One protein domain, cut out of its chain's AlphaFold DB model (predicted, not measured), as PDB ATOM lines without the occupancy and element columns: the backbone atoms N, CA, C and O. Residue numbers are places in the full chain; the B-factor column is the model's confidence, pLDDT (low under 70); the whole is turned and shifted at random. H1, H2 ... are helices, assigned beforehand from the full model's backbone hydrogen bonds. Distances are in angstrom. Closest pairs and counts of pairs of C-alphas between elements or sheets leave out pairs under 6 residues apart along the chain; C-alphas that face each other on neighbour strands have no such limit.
ATOM      1  N   LYS A  59     140.423 176.250 123.675       75.62
ATOM      2  CA  LYS A  59     141.600 176.754 124.387       75.62
ATOM      3  C   LYS A  59     141.851 175.949 125.655       75.62
ATOM      4  O   LYS A  59     142.965 175.474 125.848       75.62
ATOM      5  N   TYR A  60     140.801 175.729 126.444       79.75
ATOM      6  CA  TYR A  60     140.859 174.874 127.624       79.75
ATOM      7  C   TYR A  60     141.270 173.449 127.249       79.75
ATOM      8  O   TYR A  60     142.238 172.928 127.790       79.75
ATOM      9  N   LYS A  61     140.648 172.871 126.211       82.81
ATOM     10  CA  LYS A  61     141.052 171.558 125.684       82.81
ATOM     11  C   LYS A  61     142.521 171.512 125.268       82.81
ATOM     12  O   LYS A  61     143.192 170.521 125.506       82.81
ATOM     13  N   THR A  62     143.050 172.579 124.667       81.25
ATOM     14  CA  THR A  62     144.472 172.641 124.286       81.25
ATOM     15  C   THR A  62     145.392 172.630 125.507       81.25
ATOM     16  O   THR A  62     146.414 171.949 125.487       81.25
ATOM     17  N   LEU A  63     145.029 173.350 126.569       82.31
ATOM     18  CA  LEU A  63     145.767 173.317 127.830       82.31
ATOM     19  C   LEU A  63     145.684 171.939 128.499       82.31
ATOM     20  O   LEU A  63     146.699 171.449 128.984       82.31
ATOM     21  N   LEU A  64     144.531 171.268 128.432       87.44
ATOM     22  CA  LEU A  64     144.403 169.876 128.872       87.44
ATOM     23  C   LEU A  64     145.316 168.936 128.076       87.44
ATOM     24  O   LEU A  64     146.002 168.121 128.680       87.44
ATOM     25  N   VAL A  65     145.394 169.081 126.745       87.00
ATOM     26  CA  VAL A  65     146.342 168.301 125.927       87.00
ATOM     27  C   VAL A  65     147.778 168.522 126.401       87.00
ATOM     28  O   VAL A  65     148.516 167.557 126.553       87.00
ATOM     29  N   HIS A  66     148.177 169.775 126.629       86.94
ATOM     30  CA  HIS A  66     149.510 170.108 127.133       86.94
ATOM     31  C   HIS A  66     149.788 169.458 128.493       86.94
ATOM     32  O   HIS A  66     150.817 168.808 128.643       86.94
ATOM     33  N   ASN A  67     148.861 169.581 129.444       91.56
ATOM     34  CA  ASN A  67     148.999 169.017 130.785       91.56
ATOM     35  C   ASN A  67     149.085 167.481 130.764       91.56
ATOM     36  O   ASN A  67     149.999 166.894 131.329       91.56
ATOM     37  N   MET A  68     148.171 166.822 130.047       94.19
ATOM     38  CA  MET A  68     148.156 165.360 129.940       94.19
ATOM     39  C   MET A  68     149.403 164.832 129.227       94.19
ATOM     40  O   MET A  68     149.985 163.845 129.663       94.19
ATOM     41  N   LEU A  69     149.851 165.498 128.157       91.81
ATOM     42  CA  LEU A  69     151.067 165.097 127.455       91.81
ATOM     43  C   LEU A  69     152.320 165.319 128.309       91.81
ATOM     44  O   LEU A  69     153.243 164.513 128.241       91.81
ATOM     45  N   PHE A  70     152.358 166.388 129.106       93.38
ATOM     46  CA  PHE A  70     153.438 166.612 130.060       93.38
ATOM     47  C   PHE A  70     153.491 165.495 131.105       93.38
ATOM     48  O   PHE A  70     154.564 164.946 131.320       93.38
ATOM     49  N   ASN A  71     152.350 165.096 131.671       95.81
ATOM     50  CA  ASN A  71     152.281 164.000 132.642       95.81
ATOM     51  C   ASN A  71     152.783 162.673 132.056       95.81
ATOM     52  O   ASN A  71     153.573 161.970 132.683       95.81
ATOM     53  N   GLU A  72     152.384 162.358 130.823       95.62
ATOM     54  CA  GLU A  72     152.901 161.199 130.087       95.62
ATOM     55  C   GLU A  72     154.421 161.277 129.874       95.62
ATOM     56  O   GLU A  72     155.115 160.267 129.984       95.62
ATOM     57  N   LEU A  73     154.943 162.472 129.577       94.75
ATOM     58  CA  LEU A  73     156.368 162.703 129.366       94.75
ATOM     59  C   LEU A  73     157.170 162.571 130.666       94.75
ATOM     60  O   LEU A  73     158.176 161.872 130.671       94.75
ATOM     61  N   ILE A  74     156.751 163.199 131.768       96.00
ATOM     62  CA  ILE A  74     157.481 163.089 133.042       96.00
ATOM     63  C   ILE A  74     157.426 161.669 133.600       96.00
ATOM     64  O   ILE A  74     158.423 161.204 134.137       96.00
ATOM     65  N   THR A  75     156.317 160.950 133.387       96.19
ATOM     66  CA  THR A  75     156.210 159.533 133.757       96.19
ATOM     67  C   THR A  75     157.224 158.705 132.972       96.19
ATOM     68  O   THR A  75     157.956 157.916 133.556       96.19
ATOM     69  N   TYR A  76     157.325 158.925 131.656       96.06
ATOM     70  CA  TYR A  76     158.336 158.277 130.816       96.06
ATOM     71  C   TYR A  76     159.770 158.594 131.267       96.06
ATOM     72  O   TYR A  76     160.618 157.708 131.301       96.06
ATOM     73  N   LEU A  77     160.026 159.844 131.652       94.44
ATOM     74  CA  LEU A  77     161.326 160.303 132.146       94.44
ATOM     75  C   LEU A  77     161.609 159.886 133.598       94.44
ATOM     76  O   LEU A  77     162.660 160.251 134.122       94.44
ATOM     77  N   ASN A  78     160.714 159.151 134.267       95.25
ATOM     78  CA  ASN A  78     160.809 158.816 135.692       95.25
ATOM     79  C   ASN A  78     161.002 160.053 136.591       95.25
ATOM     80  O   ASN A  78     161.845 160.057 137.486       95.25
ATOM     81  N   CYS A  79     160.252 161.116 136.307       96.19
ATOM     82  CA  CYS A  79     160.177 162.330 137.117       96.19
ATOM     83  C   CYS A  79     158.843 162.397 137.862       96.19
ATOM     84  O   CYS A  79     157.848 161.807 137.438       96.19
ATOM     85  N   SER A  80     158.806 163.181 138.936       94.56
ATOM     86  CA  SER A  80     157.617 163.332 139.793       94.56
ATOM     87  C   SER A  80     157.115 164.774 139.916       94.56
ATOM     88  O   SER A  80     155.953 165.007 140.244       94.56
ATOM     89  N   SER A  81     157.964 165.758 139.636       94.06
ATOM     90  CA  SER A  81     157.674 167.174 139.803       94.06
ATOM     91  C   SER A  81     156.771 167.704 138.691       94.06
ATOM     92  O   SER A  81     157.087 167.640 137.502       94.06
ATOM     93  N   THR A  82     155.664 168.328 139.088       94.12
ATOM     94  CA  THR A  82     154.762 169.073 138.194       94.12
ATOM     95  C   THR A  82     155.066 170.570 138.163       94.12
ATOM     96  O   THR A  82     154.461 171.322 137.403       94.12
ATOM     97  N   LYS A  83     156.053 171.031 138.938       90.94
ATOM     98  CA  LYS A  83     156.295 172.455 139.198       90.94
ATOM     99  C   LYS A  83     156.348 173.313 137.923       90.94
ATOM    100  O   LYS A  83     155.728 174.373 137.850       90.94
ATOM    101  N   PHE A  84     157.066 172.857 136.896       88.44
ATOM    102  CA  PHE A  84     157.223 173.621 135.658       88.44
ATOM    103  C   PHE A  84     155.955 173.648 134.795       88.44
ATOM    104  O   PHE A  84     155.703 174.668 134.144       88.44
ATOM    105  N   ILE A  85     155.144 172.578 134.792       89.00
ATOM    106  CA  ILE A  85     153.837 172.622 134.126       89.00
ATOM    107  C   ILE A  85     152.874 173.518 134.904       89.00
ATOM    108  O   ILE A  85     152.151 174.284 134.279       89.00
ATOM    109  N   ASP A  86     152.948 173.543 136.233       88.44
ATOM    110  CA  ASP A  86     152.121 174.422 137.062       88.44
ATOM    111  C   ASP A  86     152.442 175.898 136.793       88.44
ATOM    112  O   ASP A  86     151.538 176.698 136.551       88.44
ATOM    113  N   TYR A  87     153.726 176.268 136.709       84.25
ATOM    114  CA  TYR A  87     154.139 177.614 136.283       84.25
ATOM    115  C   TYR A  87     153.632 177.959 134.882       84.25
ATOM    116  O   TYR A  87     153.120 179.059 134.651       84.25
ATOM    117  N   TYR A  88     153.734 177.010 133.950       81.38
ATOM    118  CA  TYR A  88     153.228 177.173 132.593       81.38
ATOM    119  C   TYR A  88     151.702 177.338 132.544       81.38
ATOM    120  O   TYR A  88     151.205 178.139 131.759       81.38
ATOM    121  N   MET A  89     150.946 176.615 133.368       80.94
ATOM    122  CA  MET A  89     149.482 176.672 133.402       80.94
ATOM    123  C   MET A  89     148.986 177.932 134.119       80.94
ATOM    124  O   MET A  89     148.093 178.614 133.610       80.94
ATOM    125  N   ASN A  90     149.629 178.313 135.227       75.88
ATOM    126  CA  ASN A  90     149.357 179.551 135.962       75.88
ATOM    127  C   ASN A  90     149.557 180.794 135.089       75.88
ATOM    128  O   ASN A  90     148.784 181.749 135.185       75.88
ATOM    129  N   PHE A  91     150.523 180.751 134.166       72.31
ATOM    130  CA  PHE A  91     150.706 181.793 133.155       72.31
ATOM    131  C   PHE A  91     149.438 182.046 132.312       72.31
ATOM    132  O   PHE A  91     149.184 183.184 131.921       72.31
ATOM    133  N   PHE A  92     148.613 181.023 132.045       70.12
ATOM    134  CA  PHE A  92     147.348 181.179 131.309       70.12
ATOM    135  C   PHE A  92     146.139 181.455 132.208       70.12
ATOM    136  O   PHE A  92     145.176 182.059 131.739       70.12
ATOM    137  N   ALA A  93     146.168 181.028 133.473       61.09
ATOM    138  CA  ALA A  93     145.067 181.228 134.417       61.09
ATOM    139  C   ALA A  93     144.908 182.700 134.847       61.09
ATOM    140  O   ALA A  93     143.789 183.167 135.051       61.09
ATOM    141  N   GLY A  94     146.015 183.442 134.946       51.53
ATOM    142  CA  GLY A  94     146.051 184.779 135.548       51.53
ATOM    143  C   GLY A  94     145.507 185.936 134.705       51.53
ATOM    144  O   GLY A  94     145.566 187.073 135.164       51.53
ATOM    145  N   ASN A  95     145.021 185.719 133.475       49.75
ATOM    146  CA  ASN A  95     144.601 186.843 132.636       49.75
ATOM    147  C   ASN A  95     143.554 186.454 131.570       49.75
ATOM    148  O   ASN A  95     143.893 185.989 130.479       49.75
ATOM    149  N   ARG A  96     142.264 186.652 131.892       44.28
ATOM    150  CA  ARG A  96     141.117 186.322 131.016       44.28
ATOM    151  C   ARG A  96     141.161 187.067 129.667       44.28
ATOM    152  O   ARG A  96     140.746 186.490 128.662       44.28
ATOM    153  N   ASP A  97     141.763 188.259 129.618       42.97
ATOM    154  CA  ASP A  97     141.885 189.096 128.408       42.97
ATOM    155  C   ASP A  97     143.111 188.751 127.533       42.97
ATOM    156  O   ASP A  97     143.108 188.937 126.308       42.97
ATOM    157  N   VAL A  98     144.162 188.167 128.123       46.00
ATOM    158  CA  VAL A  98     145.364 187.675 127.405       46.00
ATOM    159  C   VAL A  98     145.036 186.495 126.496       46.00
ATOM    160  O   VAL A  98     145.679 186.281 125.464       46.00
ATOM    161  N   ILE A  99     143.973 185.761 126.817       46.91
ATOM    162  CA  ILE A  99     143.489 184.658 125.997       46.91
ATOM    163  C   ILE A  99     142.656 185.154 124.799       46.91
ATOM    164  O   ILE A  99     141.887 184.388 124.232       46.91
ATOM    165  N   SER A 100     142.775 186.402 124.349       41.19
ATOM    166  CA  SER A 100     142.117 186.866 123.113       41.19
ATOM    167  C   SER A 100     142.614 186.127 121.856       41.19
ATOM    168  O   SER A 100     141.873 185.972 120.887       41.19
ATOM    169  N   SER A 101     143.830 185.566 121.888       49.81
ATOM    170  CA  SER A 101     144.411 184.793 120.781       49.81
ATOM    171  C   SER A 101     144.352 183.269 121.009       49.81
ATOM    172  O   SER A 101     144.434 182.797 122.147       49.81
ATOM    173  N   PRO A 102     144.196 182.447 119.951       54.97
ATOM    174  CA  PRO A 102     144.166 180.995 120.089       54.97
ATOM    175  C   PRO A 102     145.479 180.464 120.674       54.97
ATOM    176  O   PRO A 102     146.581 180.797 120.217       54.97
ATOM    177  N   ILE A 103     145.370 179.580 121.672       63.56
ATOM    178  CA  ILE A 103     146.536 178.892 122.216       63.56
ATOM    179  C   ILE A 103     147.045 177.926 121.142       63.56
ATOM    180  O   ILE A 103     146.489 176.853 120.950       63.56
ATOM    181  N   LYS A 104     148.099 178.310 120.410       63.16
ATOM    182  CA  LYS A 104     148.777 177.385 119.492       63.16
ATOM    183  C   LYS A 104     149.317 176.191 120.273       63.16
ATOM    184  O   LYS A 104     150.079 176.401 121.222       63.16
ATOM    185  N   MET A 105     148.926 174.992 119.849       64.50
ATOM    186  CA  MET A 105     149.488 173.744 120.342       64.50
ATOM    187  C   MET A 105     150.903 173.604 119.783       64.50
ATOM    188  O   MET A 105     151.092 173.645 118.568       64.50
ATOM    189  N   ASN A 106     151.892 173.509 120.663       69.69
ATOM    190  CA  ASN A 106     153.288 173.360 120.271       69.69
ATOM    191  C   ASN A 106     153.966 172.404 121.243       69.69
ATOM    192  O   ASN A 106     154.197 172.736 122.404       69.69
ATOM    193  N   LEU A 107     154.299 171.227 120.729       73.00
ATOM    194  CA  LEU A 107     154.919 170.149 121.490       73.00
ATOM    195  C   LEU A 107     156.288 170.543 122.050       73.00
ATOM    196  O   LEU A 107     156.679 170.048 123.100       73.00
ATOM    197  N   GLY A 108     156.974 171.500 121.416       74.75
ATOM    198  CA  GLY A 108     158.244 172.014 121.916       74.75
ATOM    199  C   GLY A 108     158.159 172.613 123.317       74.75
ATOM    200  O   GLY A 108     159.148 172.566 124.036       74.75
ATOM    201  N   TYR A 109     157.000 173.124 123.750       76.81
ATOM    202  CA  TYR A 109     156.863 173.597 125.134       76.81
ATOM    203  C   TYR A 109     156.885 172.432 126.102       76.81
ATOM    204  O   TYR A 109     157.601 172.485 127.086       76.81
ATOM    205  N   ILE A 110     156.151 171.368 125.787       83.69
ATOM    206  CA  ILE A 110     156.060 170.191 126.647       83.69
ATOM    207  C   ILE A 110     157.421 169.523 126.769       83.69
ATOM    208  O   ILE A 110     157.866 169.259 127.881       83.69
ATOM    209  N   PHE A 111     158.138 169.376 125.654       83.88
ATOM    210  CA  PHE A 111     159.504 168.867 125.684       83.88
ATOM    211  C   PHE A 111     160.455 169.773 126.470       83.88
ATOM    212  O   PHE A 111     161.290 169.274 127.211       83.88
ATOM    213  N   PHE A 112     160.346 171.093 126.380       82.56
ATOM    214  CA  PHE A 112     161.197 171.952 127.202       82.56
ATOM    215  C   PHE A 112     160.885 171.848 128.690       82.56
ATOM    216  O   PHE A 112     161.802 171.739 129.495       82.56
ATOM    217  N   LEU A 113     159.603 171.851 129.058       87.75
ATOM    218  CA  LEU A 113     159.196 171.683 130.450       87.75
ATOM    219  C   LEU A 113     159.666 170.324 130.989       87.75
ATOM    220  O   LEU A 113     160.131 170.261 132.124       87.75
ATOM    221  N   GLY A 114     159.613 169.264 130.174       91.88
ATOM    222  CA  GLY A 114     160.165 167.950 130.513       91.88
ATOM    223  C   GLY A 114     161.668 168.004 130.805       91.88
ATOM    224  O   GLY A 114     162.098 167.518 131.848       91.88
ATOM    225  N   TYR A 115     162.447 168.687 129.958       90.25
ATOM    226  CA  TYR A 115     163.881 168.901 130.194       90.25
ATOM    227  C   TYR A 115     164.142 169.643 131.507       90.25
ATOM    228  O   TYR A 115     164.951 169.195 132.316       90.25
ATOM    229  N   LEU A 116     163.443 170.763 131.733       89.31
ATOM    230  CA  LEU A 116     163.595 171.551 132.958       89.31
ATOM    231  C   LEU A 116     163.286 170.721 134.203       89.31
ATOM    232  O   LEU A 116     164.032 170.781 135.174       89.31
ATOM    233  N   THR A 117     162.225 169.918 134.144       93.81
ATOM    234  CA  THR A 117     161.803 169.032 135.235       93.81
ATOM    235  C   THR A 117     162.870 167.988 135.538       93.81
ATOM    236  O   THR A 117     163.310 167.875 136.679       93.81
ATOM    237  N   LYS A 118     163.341 167.269 134.512       94.69
ATOM    238  CA  LYS A 118     164.363 166.230 134.669       94.69
ATOM    239  C   LYS A 118     165.681 166.804 135.182       94.69
ATOM    240  O   LYS A 118     166.257 166.257 136.117       94.69
ATOM    241  N   ARG A 119     166.124 167.932 134.619       92.75
ATOM    242  CA  ARG A 119     167.326 168.639 135.076       92.75
ATOM    243  C   ARG A 119     167.203 169.057 136.539       92.75
ATOM    244  O   ARG A 119     168.104 168.770 137.312       92.75
ATOM    245  N   PHE A 120     166.095 169.690 136.915       92.44
ATOM    246  CA  PHE A 120     165.844 170.127 138.289       92.44
ATOM    247  C   PHE A 120     165.915 168.969 139.293       92.44
ATOM    248  O   PHE A 120     166.575 169.088 140.323       92.44
ATOM    249  N   GLU A 121     165.269 167.837 139.005       94.56
ATOM    250  CA  GLU A 121     165.293 166.677 139.909       94.56
ATOM    251  C   GLU A 121     166.684 166.034 140.000       94.56
ATOM    252  O   GLU A 121     167.145 165.684 141.091       94.56
ATOM    253  N   LEU A 122     167.389 165.919 138.871       93.56
ATOM    254  CA  LEU A 122     168.740 165.361 138.848       93.56
ATOM    255  C   LEU A 122     169.752 166.268 139.556       93.56
ATOM    256  O   LEU A 122     170.497 165.786 140.406       93.56
ATOM    257  N   GLU A 123     169.735 167.578 139.311       92.38
ATOM    258  CA  GLU A 123     170.669 168.509 139.959       92.38
ATOM    259  C   GLU A 123     170.478 168.531 141.485       92.38
ATOM    260  O   GLU A 123     171.461 168.567 142.227       92.38
ATOM    261  N   ARG A 124     169.238 168.398 141.983       89.69
ATOM    262  CA  ARG A 124     168.960 168.270 143.428       89.69
ATOM    263  C   ARG A 124     169.514 166.991 144.049       89.69
ATOM    264  O   ARG A 124     169.829 166.986 145.236       89.69
ATOM    265  N   SER A 125     169.659 165.931 143.260       87.75
ATOM    266  CA  SER A 125     170.336 164.693 143.662       87.75
ATOM    267  C   SER A 125     171.833 164.698 143.317       87.75
ATOM    268  O   SER A 125     172.474 163.653 143.339       87.75
ATOM    269  N   SER A 126     172.414 165.875 143.037       85.62
ATOM    270  CA  SER A 126     173.817 166.061 142.633       85.62
ATOM    271  C   SER A 126     174.216 165.375 141.322       85.62
ATOM    272  O   SER A 126     175.411 165.252 141.040       85.62
ATOM    273  N   ASN A 127     173.243 164.986 140.499       91.12
ATOM    274  CA  ASN A 127     173.460 164.395 139.187       91.12
ATOM    275  C   ASN A 127     173.399 165.470 138.096       91.12
ATOM    276  O   ASN A 127     172.499 166.307 138.069       91.12
ATOM    277  N   LEU A 128     174.361 165.439 137.176       93.44
ATOM    278  CA  LEU A 128     174.383 166.347 136.031       93.44
ATOM    279  C   LEU A 128     173.416 165.854 134.959       93.44
ATOM    280  O   LEU A 128     173.316 164.652 134.712       93.44
ATOM    281  N   TYR A 129     172.758 166.783 134.275       92.19
ATOM    282  CA  TYR A 129     171.913 166.452 133.134       92.19
ATOM    283  C   TYR A 129     172.116 167.417 131.975       92.19
ATOM    284  O   TYR A 129     172.010 168.637 132.136       92.19
ATOM    285  N   PHE A 130     172.415 166.854 130.808       89.94
ATOM    286  CA  PHE A 130     172.722 167.594 129.590       89.94
ATOM    287  C   PHE A 130     171.519 167.563 128.647       89.94
ATOM    288  O   PHE A 130     170.817 166.556 128.538       89.94
ATOM    289  N   TYR A 131     171.278 168.660 127.931       86.81
ATOM    290  CA  TYR A 131     170.177 168.730 126.970       86.81
ATOM    291  C   TYR A 131     170.342 167.728 125.829       86.81
ATOM    292  O   TYR A 131     169.359 167.223 125.297       86.81
ATOM    293  N   SER A 132     171.577 167.423 125.450       81.38
ATOM    294  CA  SER A 132     171.869 166.445 124.407       81.38
ATOM    295  C   SER A 132     171.441 165.030 124.777       81.38
ATOM    296  O   SER A 132     170.774 164.366 123.988       81.38
ATOM    297  N   GLN A 133     171.702 164.612 126.014       85.12
ATOM    298  CA  GLN A 133     171.201 163.342 126.545       85.12
ATOM    299  C   GLN A 133     169.670 163.320 126.564       85.12
ATOM    300  O   GLN A 133     169.060 162.352 126.115       85.12
ATOM    301  N   TYR A 134     169.054 164.421 127.005       87.81
ATOM    302  CA  TYR A 134     167.602 164.564 127.002       87.81
ATOM    303  C   TYR A 134     166.997 164.363 125.613       87.81
ATOM    304  O   TYR A 134     166.034 163.615 125.472       87.81
ATOM    305  N   VAL A 135     167.563 165.000 124.584       81.00
ATOM    306  CA  VAL A 135     167.092 164.865 123.197       81.00
ATOM    307  C   VAL A 135     167.097 163.401 122.758       81.00
ATOM    308  O   VAL A 135     166.079 162.932 122.257       81.00
ATOM    309  N   MET A 136     168.192 162.676 123.001       78.44
ATOM    310  CA  MET A 136     168.305 161.254 122.647       78.44
ATOM    311  C   MET A 136     167.294 160.378 123.401       78.44
ATOM    312  O   MET A 136     166.749 159.423 122.844       78.44
ATOM    313  N   GLU A 137     167.025 160.699 124.667       85.50
ATOM    314  CA  GLU A 137     166.051 159.994 125.501       85.50
ATOM    315  C   GLU A 137     164.620 160.209 124.981       85.50
ATOM    316  O   GLU A 137     163.896 159.248 124.722       85.50
ATOM    317  N   VAL A 138     164.219 161.461 124.731       86.19
ATOM    318  CA  VAL A 138     162.848 161.767 124.292       86.19
ATOM    319  C   VAL A 138     162.574 161.483 122.819       86.19
ATOM    320  O   VAL A 138     161.408 161.420 122.431       86.19
ATOM    321  N   GLU A 139     163.594 161.259 121.989       79.38
ATOM    322  CA  GLU A 139     163.404 160.783 120.610       79.38
ATOM    323  C   GLU A 139     162.692 159.425 120.541       79.38
ATOM    324  O   GLU A 139     161.981 159.155 119.573       79.38
ATOM    325  N   LYS A 140     162.794 158.614 121.600       83.81
ATOM    326  CA  LYS A 140     162.118 157.312 121.717       83.81
ATOM    327  C   LYS A 140     160.691 157.414 122.270       83.81
ATOM    328  O   LYS A 140     159.959 156.427 122.274       83.81
ATOM    329  N   PHE A 141     160.275 158.587 122.742       85.88
ATOM    330  CA  PHE A 141     158.945 158.801 123.304       85.88
ATOM    331  C   PHE A 141     157.901 158.973 122.187       85.88
ATOM    332  O   PHE A 141     157.988 159.906 121.386       85.88
ATOM    333  N   ASP A 142     156.869 158.116 122.155       85.94
ATOM    334  CA  ASP A 142     155.769 158.191 121.175       85.94
ATOM    335  C   ASP A 142     154.817 159.372 121.448       85.94
ATOM    336  O   ASP A 142     153.658 159.237 121.853       85.94
ATOM    337  N   TYR A 143     155.311 160.585 121.224       81.69
ATOM    338  CA  TYR A 143     154.533 161.798 121.426       81.69
ATOM    339  C   TYR A 143     153.392 161.930 120.411       81.69
ATOM    340  O   TYR A 143     152.377 162.557 120.721       81.69
ATOM    341  N   ILE A 144     153.536 161.374 119.200       80.38
ATOM    342  CA  ILE A 144     152.523 161.476 118.142       80.38
ATOM    343  C   ILE A 144     151.313 160.629 118.522       80.38
ATOM    344  O   ILE A 144     150.205 161.171 118.594       80.38
ATOM    345  N   GLY A 145     151.517 159.339 118.806       83.06
ATOM    346  CA  GLY A 145     150.444 158.431 119.201       83.06
ATOM    347  C   GLY A 145     149.749 158.905 120.474       83.06
ATOM    348  O   GLY A 145     148.518 159.021 120.498       83.06
ATOM    349  N   LYS A 146     150.517 159.327 121.490       88.19
ATOM    350  CA  LYS A 146     149.964 159.904 122.730       88.19
ATOM    351  C   LYS A 146     149.145 161.172 122.476       88.19
ATOM    352  O   LYS A 146     148.023 161.287 122.966       88.19
ATOM    353  N   THR A 147     149.635 162.099 121.649       84.44
ATOM    354  CA  THR A 147     148.897 163.328 121.302       84.44
ATOM    355  C   THR A 147     147.576 163.018 120.593       84.44
ATOM    356  O   THR A 147     146.554 163.640 120.896       84.44
ATOM    357  N   VAL A 148     147.576 162.071 119.648       83.38
ATOM    358  CA  VAL A 148     146.364 161.642 118.929       83.38
ATOM    359  C   VAL A 148     145.360 161.013 119.895       83.38
ATOM    360  O   VAL A 148     144.191 161.405 119.881       83.38
ATOM    361  N   LYS A 149     145.818 160.118 120.778       86.69
ATOM    362  CA  LYS A 149     144.989 159.480 121.810       86.69
ATOM    363  C   LYS A 149     144.314 160.521 122.707       86.69
ATOM    364  O   LYS A 149     143.090 160.528 122.818       86.69
ATOM    365  N   ILE A 150     145.083 161.459 123.267       88.25
ATOM    366  CA  ILE A 150     144.565 162.511 124.158       88.25
ATOM    367  C   ILE A 150     143.548 163.410 123.434       88.25
ATOM    368  O   ILE A 150     142.483 163.718 123.963       88.25
ATOM    369  N   LYS A 151     143.820 163.803 122.185       85.12
ATOM    370  CA  LYS A 151     142.869 164.587 121.375       85.12
ATOM    371  C   LYS A 151     141.571 163.847 121.091       85.12
ATOM    372  O   LYS A 151     140.527 164.493 120.993       85.12
ATOM    373  N   GLY A 152     141.654 162.530 120.909       83.31
ATOM    374  CA  GLY A 152     140.500 161.654 120.755       83.31
ATOM    375  C   GLY A 152     139.591 161.713 121.979       83.31
ATOM    376  O   GLY A 152     138.393 161.915 121.809       83.31
ATOM    377  N   LEU A 153     140.177 161.641 123.181       85.94
ATOM    378  CA  LEU A 153     139.461 161.741 124.461       85.94
ATOM    379  C   LEU A 153     138.766 163.100 124.656       85.94
ATOM    380  O   LEU A 153     137.686 163.165 125.227       85.94
ATOM    381  N   LEU A 154     139.360 164.184 124.148       84.06
ATOM    382  CA  LEU A 154     138.834 165.553 124.285       84.06
ATOM    383  C   LEU A 154     137.913 165.983 123.120       84.06
ATOM    384  O   LEU A 154     137.567 167.166 122.988       84.06
ATOM    385  N   ASP A 155     137.559 165.048 122.234       81.25
ATOM    386  CA  ASP A 155     136.789 165.264 121.003       81.25
ATOM    387  C   ASP A 155     137.294 166.429 120.141       81.25
ATOM    388  O   ASP A 155     136.542 167.206 119.551       81.25
ATOM    389  N   MET A 156     138.616 166.528 120.004       79.75
ATOM    390  CA  MET A 156     139.282 167.509 119.139       79.75
ATOM    391  C   MET A 156     139.402 167.028 117.674       79.75
ATOM    392  O   MET A 156     140.224 167.543 116.913       79.75
ATOM    393  N   LYS A 157     138.564 166.062 117.259       61.91
ATOM    394  CA  LYS A 157     138.629 165.267 116.007       61.91
ATOM    395  C   LYS A 157     138.664 166.075 114.693       61.91
ATOM    396  O   LYS A 157     139.040 165.531 113.662       61.91
ATOM    397  N   LYS A 158     138.309 167.370 114.692       51.44
ATOM    398  CA  LYS A 158     138.270 168.232 113.484       51.44
ATOM    399  C   LYS A 158     139.577 168.967 113.145       51.44
ATOM    400  O   LYS A 158     139.620 169.704 112.161       51.44
ATOM    401  N   ILE A 159     140.657 168.797 113.907       51.31
ATOM    402  CA  ILE A 159     141.925 169.477 113.602       51.31
ATOM    403  C   ILE A 159     142.735 168.612 112.635       51.31
ATOM    404  O   ILE A 159     143.356 167.635 113.046       51.31
ATOM    405  N   ARG A 160     142.768 168.984 111.347       45.03
ATOM    406  CA  ARG A 160     143.709 168.399 110.375       45.03
ATOM    407  C   ARG A 160     145.124 168.421 110.966       45.03
ATOM    408  O   ARG A 160     145.570 169.480 111.411       45.03
ATOM    409  N   ASN A 161     145.850 167.301 110.893       46.50
ATOM    410  CA  ASN A 161     147.224 167.165 111.404       46.50
ATOM    411  C   ASN A 161     148.175 168.294 110.942       46.50
ATOM    412  O   ASN A 161     149.103 168.650 111.662       46.50
ATOM    413  N   LYS A 162     147.894 168.939 109.798       41.72
ATOM    414  CA  LYS A 162     148.610 170.130 109.300       41.72
ATOM    415  C   LYS A 162     148.581 171.343 110.252       41.72
ATOM    416  O   LYS A 162     149.530 172.117 110.249       41.72
ATOM    417  N   ASN A 163     147.555 171.494 111.095       37.66
ATOM    418  CA  ASN A 163     147.452 172.581 112.084       37.66
ATOM    419  C   ASN A 163     148.075 172.230 113.441       37.66
ATOM    420  O   ASN A 163     148.128 173.082 114.326       37.66
ATOM    421  N   LEU A 164     148.539 170.991 113.625       40.91
ATOM    422  CA  LEU A 164     149.136 170.554 114.885       40.91
ATOM    423  C   LEU A 164     150.557 171.065 115.076       40.91
ATOM    424  O   LEU A 164     151.121 170.841 116.142       40.91
ATOM    425  N   GLY A 165     151.157 171.695 114.059       39.59
ATOM    426  CA  GLY A 165     152.565 172.070 114.124       39.59
ATOM    427  C   GLY A 165     153.453 170.883 114.503       39.59
ATOM    428  O   GLY A 165     154.542 171.102 115.025       39.59
ATOM    429  N   ILE A 166     152.986 169.643 114.256       42.06
ATOM    430  CA  ILE A 166     153.808 168.436 114.255       42.06
ATOM    431  C   ILE A 166     154.671 168.602 113.021       42.06
ATOM    432  O   ILE A 166     154.402 168.086 111.937       42.06
ATOM    433  N   TYR A 167     155.675 169.456 113.151       40.28
ATOM    434  CA  TYR A 167     156.802 169.371 112.277       40.28
ATOM    435  C   TYR A 167     157.289 167.933 112.447       40.28
ATOM    436  O   TYR A 167     157.675 167.549 113.545       40.28
ATOM    437  N   LYS A 168     157.320 167.158 111.358       39.97
ATOM    438  CA  LYS A 168     158.206 165.990 111.200       39.97
ATOM    439  C   LYS A 168     159.689 166.400 111.310       39.97
ATOM    440  O   LYS A 168     160.550 165.853 110.635       39.97
ATOM    441  N   LYS A 169     159.983 167.468 112.045       43.94
ATOM    442  CA  LYS A 169     161.325 167.903 112.336       43.94
ATOM    443  C   LYS A 169     161.684 167.153 113.608       43.94
ATOM    444  O   LYS A 169     160.937 167.274 114.581       43.94
ATOM    445  N   PRO A 170     162.735 166.338 113.576       45.78
ATOM    446  CA  PRO A 170     163.147 165.571 114.740       45.78
ATOM    447  C   PRO A 170     163.412 166.505 115.932       45.78
ATOM    448  O   PRO A 170     163.624 167.706 115.749       45.78
ATOM    449  N   ILE A 171     163.312 165.986 117.157       49.50
ATOM    450  CA  ILE A 171     163.275 166.788 118.395       49.50
ATOM    451  C   ILE A 171     164.490 167.725 118.518       49.50
ATOM    452  O   ILE A 171     164.349 168.851 119.002       49.50
ATOM    453  N   HIS A 172     165.634 167.354 117.938       45.06
ATOM    454  CA  HIS A 172     166.823 168.205 117.824       45.06
ATOM    455  C   HIS A 172     166.633 169.509 117.006       45.06
ATOM    456  O   HIS A 172     167.460 170.414 117.077       45.06
ATOM    457  N   TRP A 173     165.532 169.675 116.261       42.41
ATOM    458  CA  TRP A 173     165.173 170.912 115.539       42.41
ATOM    459  C   TRP A 173     164.249 171.836 116.337       42.41
ATOM    460  O   TRP A 173     163.951 172.956 115.890       42.41
ATOM    461  N   ILE A 174     163.768 171.396 117.503       53.22
ATOM    462  CA  ILE A 174     163.072 172.274 118.434       53.22
ATOM    463  C   ILE A 174     164.138 173.215 118.985       53.22
ATOM    464  O   ILE A 174     164.944 172.856 119.836       53.22
ATOM    465  N   ASN A 175     164.187 174.427 118.433       53.16
ATOM    466  CA  ASN A 175     165.168 175.425 118.833       53.16
ATOM    467  C   ASN A 175     164.987 175.729 120.327       53.16
ATOM    468  O   ASN A 175     164.075 176.468 120.703       53.16
ATOM    469  N   LYS A 176     165.880 175.170 121.143       59.72
ATOM    470  CA  LYS A 176     165.868 175.209 122.607       59.72
ATOM    471  C   LYS A 176     165.900 176.631 123.193       59.72
ATOM    472  O   LYS A 176     165.506 176.844 124.335       59.72
ATOM    473  N   TYR A 177     166.267 177.626 122.378       52.72
ATOM    474  CA  TYR A 177     166.265 179.058 122.712       52.72
ATOM    475  C   TYR A 177     165.002 179.791 122.262       52.72
ATOM    476  O   TYR A 177     164.597 180.773 122.872       52.72
ATOM    477  N   LYS A 178     164.311 179.293 121.230       53.31
ATOM    478  CA  LYS A 178     162.952 179.767 120.961       53.31
ATOM    479  C   LYS A 178     162.031 179.383 122.105       53.31
ATOM    480  O   LYS A 178     161.079 180.097 122.348       53.31
ATOM    481  N   ILE A 179     162.282 178.289 122.818       50.62
ATOM    482  CA  ILE A 179     161.361 177.854 123.868       50.62
ATOM    483  C   ILE A 179     161.392 178.807 125.076       50.62
ATOM    484  O   ILE A 179     160.333 179.165 125.593       50.62
ATOM    485  N   THR A 180     162.570 179.338 125.426       50.81
ATOM    486  CA  THR A 180     162.724 180.407 126.429       50.81
ATOM    487  C   THR A 180     162.132 181.740 125.955       50.81
ATOM    488  O   THR A 180     161.470 182.431 126.732       50.81
ATOM    489  N   ASP A 181     162.267 182.073 124.666       49.47
ATOM    490  CA  ASP A 181     161.560 183.208 124.052       49.47
ATOM    491  C   ASP A 181     160.042 183.009 124.048       49.47
ATOM    492  O   ASP A 181     159.283 183.977 124.093       49.47
ATOM    493  N   ILE A 182     159.558 181.772 123.973       51.72
ATOM    494  CA  ILE A 182     158.141 181.486 123.789       51.72
ATOM    495  C   ILE A 182     157.361 181.519 125.106       51.72
ATOM    496  O   ILE A 182     156.235 182.031 125.099       51.72
ATOM    497  N   LEU A 183     157.974 181.102 126.218       52.84
ATOM    498  CA  LEU A 183     157.471 181.440 127.555       52.84
ATOM    499  C   LEU A 183     157.366 182.965 127.746       52.84
ATOM    500  O   LEU A 183     156.575 183.427 128.560       52.84
ATOM    501  N   GLY A 184     158.110 183.751 126.950       47.34
ATOM    502  CA  GLY A 184     158.165 185.202 127.069       47.34
ATOM    503  C   GLY A 184     157.545 186.065 125.965       47.34
ATOM    504  O   GLY A 184     157.431 187.253 126.184       47.34
ATOM    505  N   THR A 185     157.164 185.602 124.770       44.59
ATOM    506  CA  THR A 185     156.832 186.572 123.686       44.59
ATOM    507  C   THR A 185     155.690 186.189 122.757       44.59
ATOM    508  O   THR A 185     155.200 187.041 122.010       44.59
ATOM    509  N   SER A 186     155.220 184.940 122.770       39.62
ATOM    510  CA  SER A 186     154.281 184.506 121.726       39.62
ATOM    511  C   SER A 186     152.808 184.821 122.013       39.62
ATOM    512  O   SER A 186     152.011 184.767 121.074       39.62
ATOM    513  N   LYS A 187     152.441 185.164 123.259       44.19
ATOM    514  CA  LYS A 187     151.035 185.386 123.660       44.19
ATOM    515  C   LYS A 187     150.792 186.448 124.730       44.19
ATOM    516  O   LYS A 187     149.666 186.564 125.185       44.19
ATOM    517  N   TYR A 188     151.778 187.260 125.102       45.94
ATOM    518  CA  TYR A 188     151.404 188.516 125.746       45.94
ATOM    519  C   TYR A 188     150.697 189.392 124.697       45.94
ATOM    520  O   TYR A 188     151.182 189.462 123.559       45.94
ATOM    521  N   PRO A 189     149.657 190.156 125.054       45.50
ATOM    522  CA  PRO A 189     149.184 191.285 124.269       45.50
ATOM    523  C   PRO A 189     150.203 192.436 124.340       45.50
ATOM    524  O   PRO A 189     149.832 193.603 124.370       45.50
ATOM    525  N   VAL A 190     151.513 192.141 124.353       46.50
ATOM    526  CA  VAL A 190     152.495 193.175 124.069       46.50
ATOM    527  C   VAL A 190     152.257 193.598 122.630       46.50
ATOM    528  O   VAL A 190     152.323 192.789 121.688       46.50
ATOM    529  N   ASN A 191     151.932 194.879 122.474       48.44
ATOM    530  CA  ASN A 191     151.712 195.477 121.172       48.44
ATOM    531  C   ASN A 191     152.906 195.165 120.242       48.44
ATOM    532  O   ASN A 191     154.011 194.800 120.664       48.44
ATOM    533  N   LYS A 192     152.688 195.283 118.932       56.16
ATOM    534  CA  LYS A 192     153.734 195.035 117.929       56.16
ATOM    535  C   LYS A 192     155.028 195.818 118.231       56.16
ATOM    536  O   LYS A 192     156.106 195.302 117.948       56.16
ATOM    537  N   HIS A 193     154.922 196.989 118.865       54.16
ATOM    538  CA  HIS A 193     156.063 197.808 119.276       54.16
ATOM    539  C   HIS A 193     156.925 197.164 120.358       54.16
ATOM    540  O   HIS A 193     158.128 197.136 120.183       54.16
ATOM    541  N   HIS A 194     156.373 196.566 121.408       55.25
ATOM    542  CA  HIS A 194     157.182 195.892 122.431       55.25
ATOM    543  C   HIS A 194     157.912 194.662 121.884       55.25
ATOM    544  O   HIS A 194     159.054 194.403 122.246       55.25
ATOM    545  N   ARG A 195     157.291 193.925 120.953       56.41
ATOM    546  CA  ARG A 195     157.983 192.840 120.233       56.41
ATOM    547  C   ARG A 195     159.111 193.366 119.352       56.41
ATOM    548  O   ARG A 195     160.125 192.694 119.199       56.41
ATOM    549  N   GLN A 196     158.926 194.541 118.761       53.75
ATOM    550  CA  GLN A 196     159.953 195.210 117.977       53.75
ATOM    551  C   GLN A 196     161.083 195.744 118.869       53.75
ATOM    552  O   GLN A 196     162.236 195.466 118.574       53.75
ATOM    553  N   ILE A 197     160.759 196.363 120.008       53.06
ATOM    554  CA  ILE A 197     161.719 196.788 121.034       53.06
ATOM    555  C   ILE A 197     162.528 195.587 121.512       53.06
ATOM    556  O   ILE A 197     163.748 195.658 121.483       53.06
ATOM    557  N   TYR A 198     161.905 194.457 121.860       55.59
ATOM    558  CA  TYR A 198     162.653 193.252 122.235       55.59
ATOM    559  C   TYR A 198     163.592 192.780 121.119       55.59
ATOM    560  O   TYR A 198     164.746 192.472 121.376       55.59
ATOM    561  N   ARG A 199     163.143 192.764 119.859       53.69
ATOM    562  CA  ARG A 199     164.005 192.375 118.727       53.69
ATOM    563  C   ARG A 199     165.173 193.334 118.501       53.69
ATOM    564  O   ARG A 199     166.229 192.889 118.070       53.69
ATOM    565  N   GLU A 200     164.967 194.625 118.739       45.25
ATOM    566  CA  GLU A 200     165.957 195.679 118.491       45.25
ATOM    567  C   GLU A 200     166.901 195.897 119.684       45.25
ATOM    568  O   GLU A 200     168.050 196.279 119.488       45.25
ATOM    569  N   THR A 201     166.441 195.633 120.910       46.94
ATOM    570  CA  THR A 201     167.140 195.994 122.161       46.94
ATOM    571  C   THR A 201     167.402 194.813 123.092       46.94
ATOM    572  O   THR A 201     168.139 194.953 124.060       46.94
ATOM    573  N   SER A 202     166.804 193.646 122.834       51.94
ATOM    574  CA  SER A 202     166.778 192.482 123.737       51.94
ATOM    575  C   SER A 202     166.111 192.726 125.104       51.94
ATOM    576  O   SER A 202     166.102 191.832 125.948       51.94
ATOM    577  N   LEU A 203     165.484 193.890 125.326       56.72
ATOM    578  CA  LEU A 203     164.735 194.199 126.547       56.72
ATOM    579  C   LEU A 203     163.319 193.617 126.474       56.72
ATOM    580  O   LEU A 203     162.536 193.940 125.576       56.72
ATOM    581  N   SER A 204     163.001 192.718 127.406       59.19
ATOM    582  CA  SER A 204     161.677 192.093 127.528       59.19
ATOM    583  C   SER A 204     160.725 192.947 128.372       59.19
ATOM    584  O   SER A 204     161.149 193.755 129.192       59.19
ATOM    585  N   HIS A 205     159.417 192.746 128.195       63.03
ATOM    586  CA  HIS A 205     158.398 193.379 129.039       63.03
ATOM    587  C   HIS A 205     158.558 192.941 130.514       63.03
ATOM    588  O   HIS A 205     158.790 191.752 130.748       63.03
ATOM    589  N   PRO A 206     158.348 193.818 131.516       68.12
ATOM    590  CA  PRO A 206     158.554 193.479 132.930       68.12
ATOM    591  C   PRO A 206     157.787 192.236 133.399       68.12
ATOM    592  O   PRO A 206     158.364 191.348 134.014       68.12
ATOM    593  N   LEU A 207     156.507 192.110 133.031       64.81
ATOM    594  CA  LEU A 207     155.707 190.930 133.391       64.81
ATOM    595  C   LEU A 207     156.224 189.628 132.757       64.81
ATOM    596  O   LEU A 207     156.117 188.558 133.345       64.81
ATOM    597  N   ILE A 208     156.809 189.708 131.560       66.38
ATOM    598  CA  ILE A 208     157.436 188.555 130.911       66.38
ATOM    599  C   ILE A 208     158.685 188.137 131.692       66.38
ATOM    600  O   ILE A 208     158.893 186.949 131.923       66.38
ATOM    601  N   GLU A 209     159.499 189.099 132.125       71.25
ATOM    602  CA  GLU A 209     160.669 188.817 132.957       71.25
ATOM    603  C   GLU A 209     160.299 188.283 134.341       71.25
ATOM    604  O   GLU A 209     160.954 187.358 134.821       71.25
ATOM    605  N   TYR A 210     159.209 188.774 134.929       72.94
ATOM    606  CA  TYR A 210     158.635 188.226 136.155       72.94
ATOM    607  C   TYR A 210     158.207 186.762 135.978       72.94
ATOM    608  O   TYR A 210     158.566 185.904 136.772       72.94
ATOM    609  N   HIS A 211     157.519 186.411 134.889       71.12
ATOM    610  CA  HIS A 211     157.167 185.007 134.661       71.12
ATOM    611  C   HIS A 211     158.390 184.117 134.413       71.12
ATOM    612  O   HIS A 211     158.435 182.987 134.895       71.12
ATOM    613  N   LYS A 212     159.409 184.617 133.703       74.62
ATOM    614  CA  LYS A 212     160.665 183.881 133.499       74.62
ATOM    615  C   LYS A 212     161.426 183.644 134.805       74.62
ATOM    616  O   LYS A 212     162.120 182.632 134.895       74.62
ATOM    617  N   SER A 213     161.329 184.529 135.806       77.81
ATOM    618  CA  SER A 213     162.072 184.355 137.063       77.81
ATOM    619  C   SER A 213     161.654 183.098 137.821       77.81
ATOM    620  O   SER A 213     162.533 182.436 138.362       77.81
ATOM    621  N   PHE A 214     160.379 182.692 137.755       79.69
ATOM    622  CA  PHE A 214     159.914 181.429 138.348       79.69
ATOM    623  C   PHE A 214     160.611 180.197 137.774       79.69
ATOM    624  O   PHE A 214     160.833 179.232 138.491       79.69
ATOM    625  N   PHE A 215     160.981 180.219 136.493       80.62
ATOM    626  CA  PHE A 215     161.741 179.124 135.890       80.62
ATOM    627  C   PHE A 215     163.220 179.199 136.275       80.62
ATOM    628  O   PHE A 215     163.825 178.174 136.558       80.62
ATOM    629  N   ARG A 216     163.803 180.406 136.295       78.88
ATOM    630  CA  ARG A 216     165.237 180.616 136.564       78.88
ATOM    631  C   ARG A 216     165.633 180.289 138.000       78.88
ATOM    632  O   ARG A 216     166.673 179.681 138.205       78.88
ATOM    633  N   GLN A 217     164.805 180.679 138.967       82.62
ATOM    634  CA  GLN A 217     165.100 180.530 140.398       82.62
ATOM    635  C   GLN A 217     165.225 179.069 140.855       82.62
ATOM    636  O   GLN A 217     165.736 178.812 141.937       82.62
ATOM    637  N   GLU A 218     164.735 178.121 140.055       85.56
ATOM    638  CA  GLU A 218     164.757 176.694 140.379       85.56
ATOM    639  C   GLU A 218     166.094 176.023 140.050       85.56
ATOM    640  O   GLU A 218     166.338 174.910 140.510       85.56
TER     641      GLU A 218
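What this domain is: This is residues 59 to 218 of the 397 residues of an uncharacterized protein of Nosema ceranae (UniProt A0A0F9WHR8). Two helices, H1 and H2, run side by side in opposite directions, and the long H3 crosses them to make the core of an all-helix domain. H5 packs on the side of H1 away from H2, H4 and H7 pack on H3, H9 packs on H2 and H7, and H8 lies beyond H7 at the farthest margin, touching no helix. The printed part has 160 residues with nine named helices, H1 to H9 in chain order, and no named strand. It is compact, with a radius of gyration of the C-alphas of 16.0 A, and its spans are 45 by 41 by 28 A.

Where its parts are: H1, residues 59 to 76, begins at C-alpha 59 (141.600, 176.754, 124.387) and is 25.7 A long. H3, residues 107 to 124, also has 18 residues, begins at C-alpha 107 (154.919, 170.149, 121.490) and is 26.1 A long. H2 is residues 83 to 93, 15.0 A. H4 is residues 131 to 138, H5 residues 143 to 153, 15.4 A, and H6 residues 161 to 164. H7 is residues 176 to 185, H8 residues 192 to 201, and H9, residues 206 to 216, ends at C-alpha 216 (165.237, 180.616, 136.564).

How they stand to each other: H1, H2 and H3 form an up-and-down bundle, each running against the one before. With residues 66 to 74 alone H1 touches H3 at a steep tilt of 42 degrees, the closest C-alphas being those of Phe 70 and Ile 110, 5.6 A apart. H1 and H2, a hairpin, only just touch, with 3 pairs of C-alphas within 8 A, the closest those of Asn 67 and Ile 85, 6.9 A. H2 and H3, also a hairpin, touch at Phe 84 and Leu 113, C-alphas 5.9 A apart. With residues 65 to 69 alone H1 touches H5, closest at the C-alphas of Val 65 and Ile 150, 6.3 A. H3 is the hub, touching four helices. H3 and H4 only just touch, with 3 pairs within 8 A, closest at the C-alphas of Tyr 115 and Tyr 134, 6.5 A. H3 and H7 touch about perpendicular, at 73 degrees, closest at the C-alphas of Tyr 109 and Ile 179, 6.3 A. H9 touches H7, with the C-alphas of Gly 184 and Ile 208 5.2 A apart, and H2, with those of Phe 84 and Phe 215 7.1 A apart. H7 and H8 are close but not clearly touching, and H6 touches no helix. Every O i to N i+4 pair is within hydrogen-bond range in H1, H3, H4, H5 and H8, against 6 of 7 in H2, 4 of 6 in H7 and 5 of 7 in H9; H6 is too short for such a pair, and its 1 O i to N i+3 pair is within range.

The domain as a whole: The C-alphas farthest apart, of Ser 126 and Lys 158, are 46.0 A apart. The printed part has no cut. The links from H2 to H3 and from H6 to H7 are long. Mean pLDDT of the printed part is 71.5, and residues 93 to 106 and 157 to 208 are under 70.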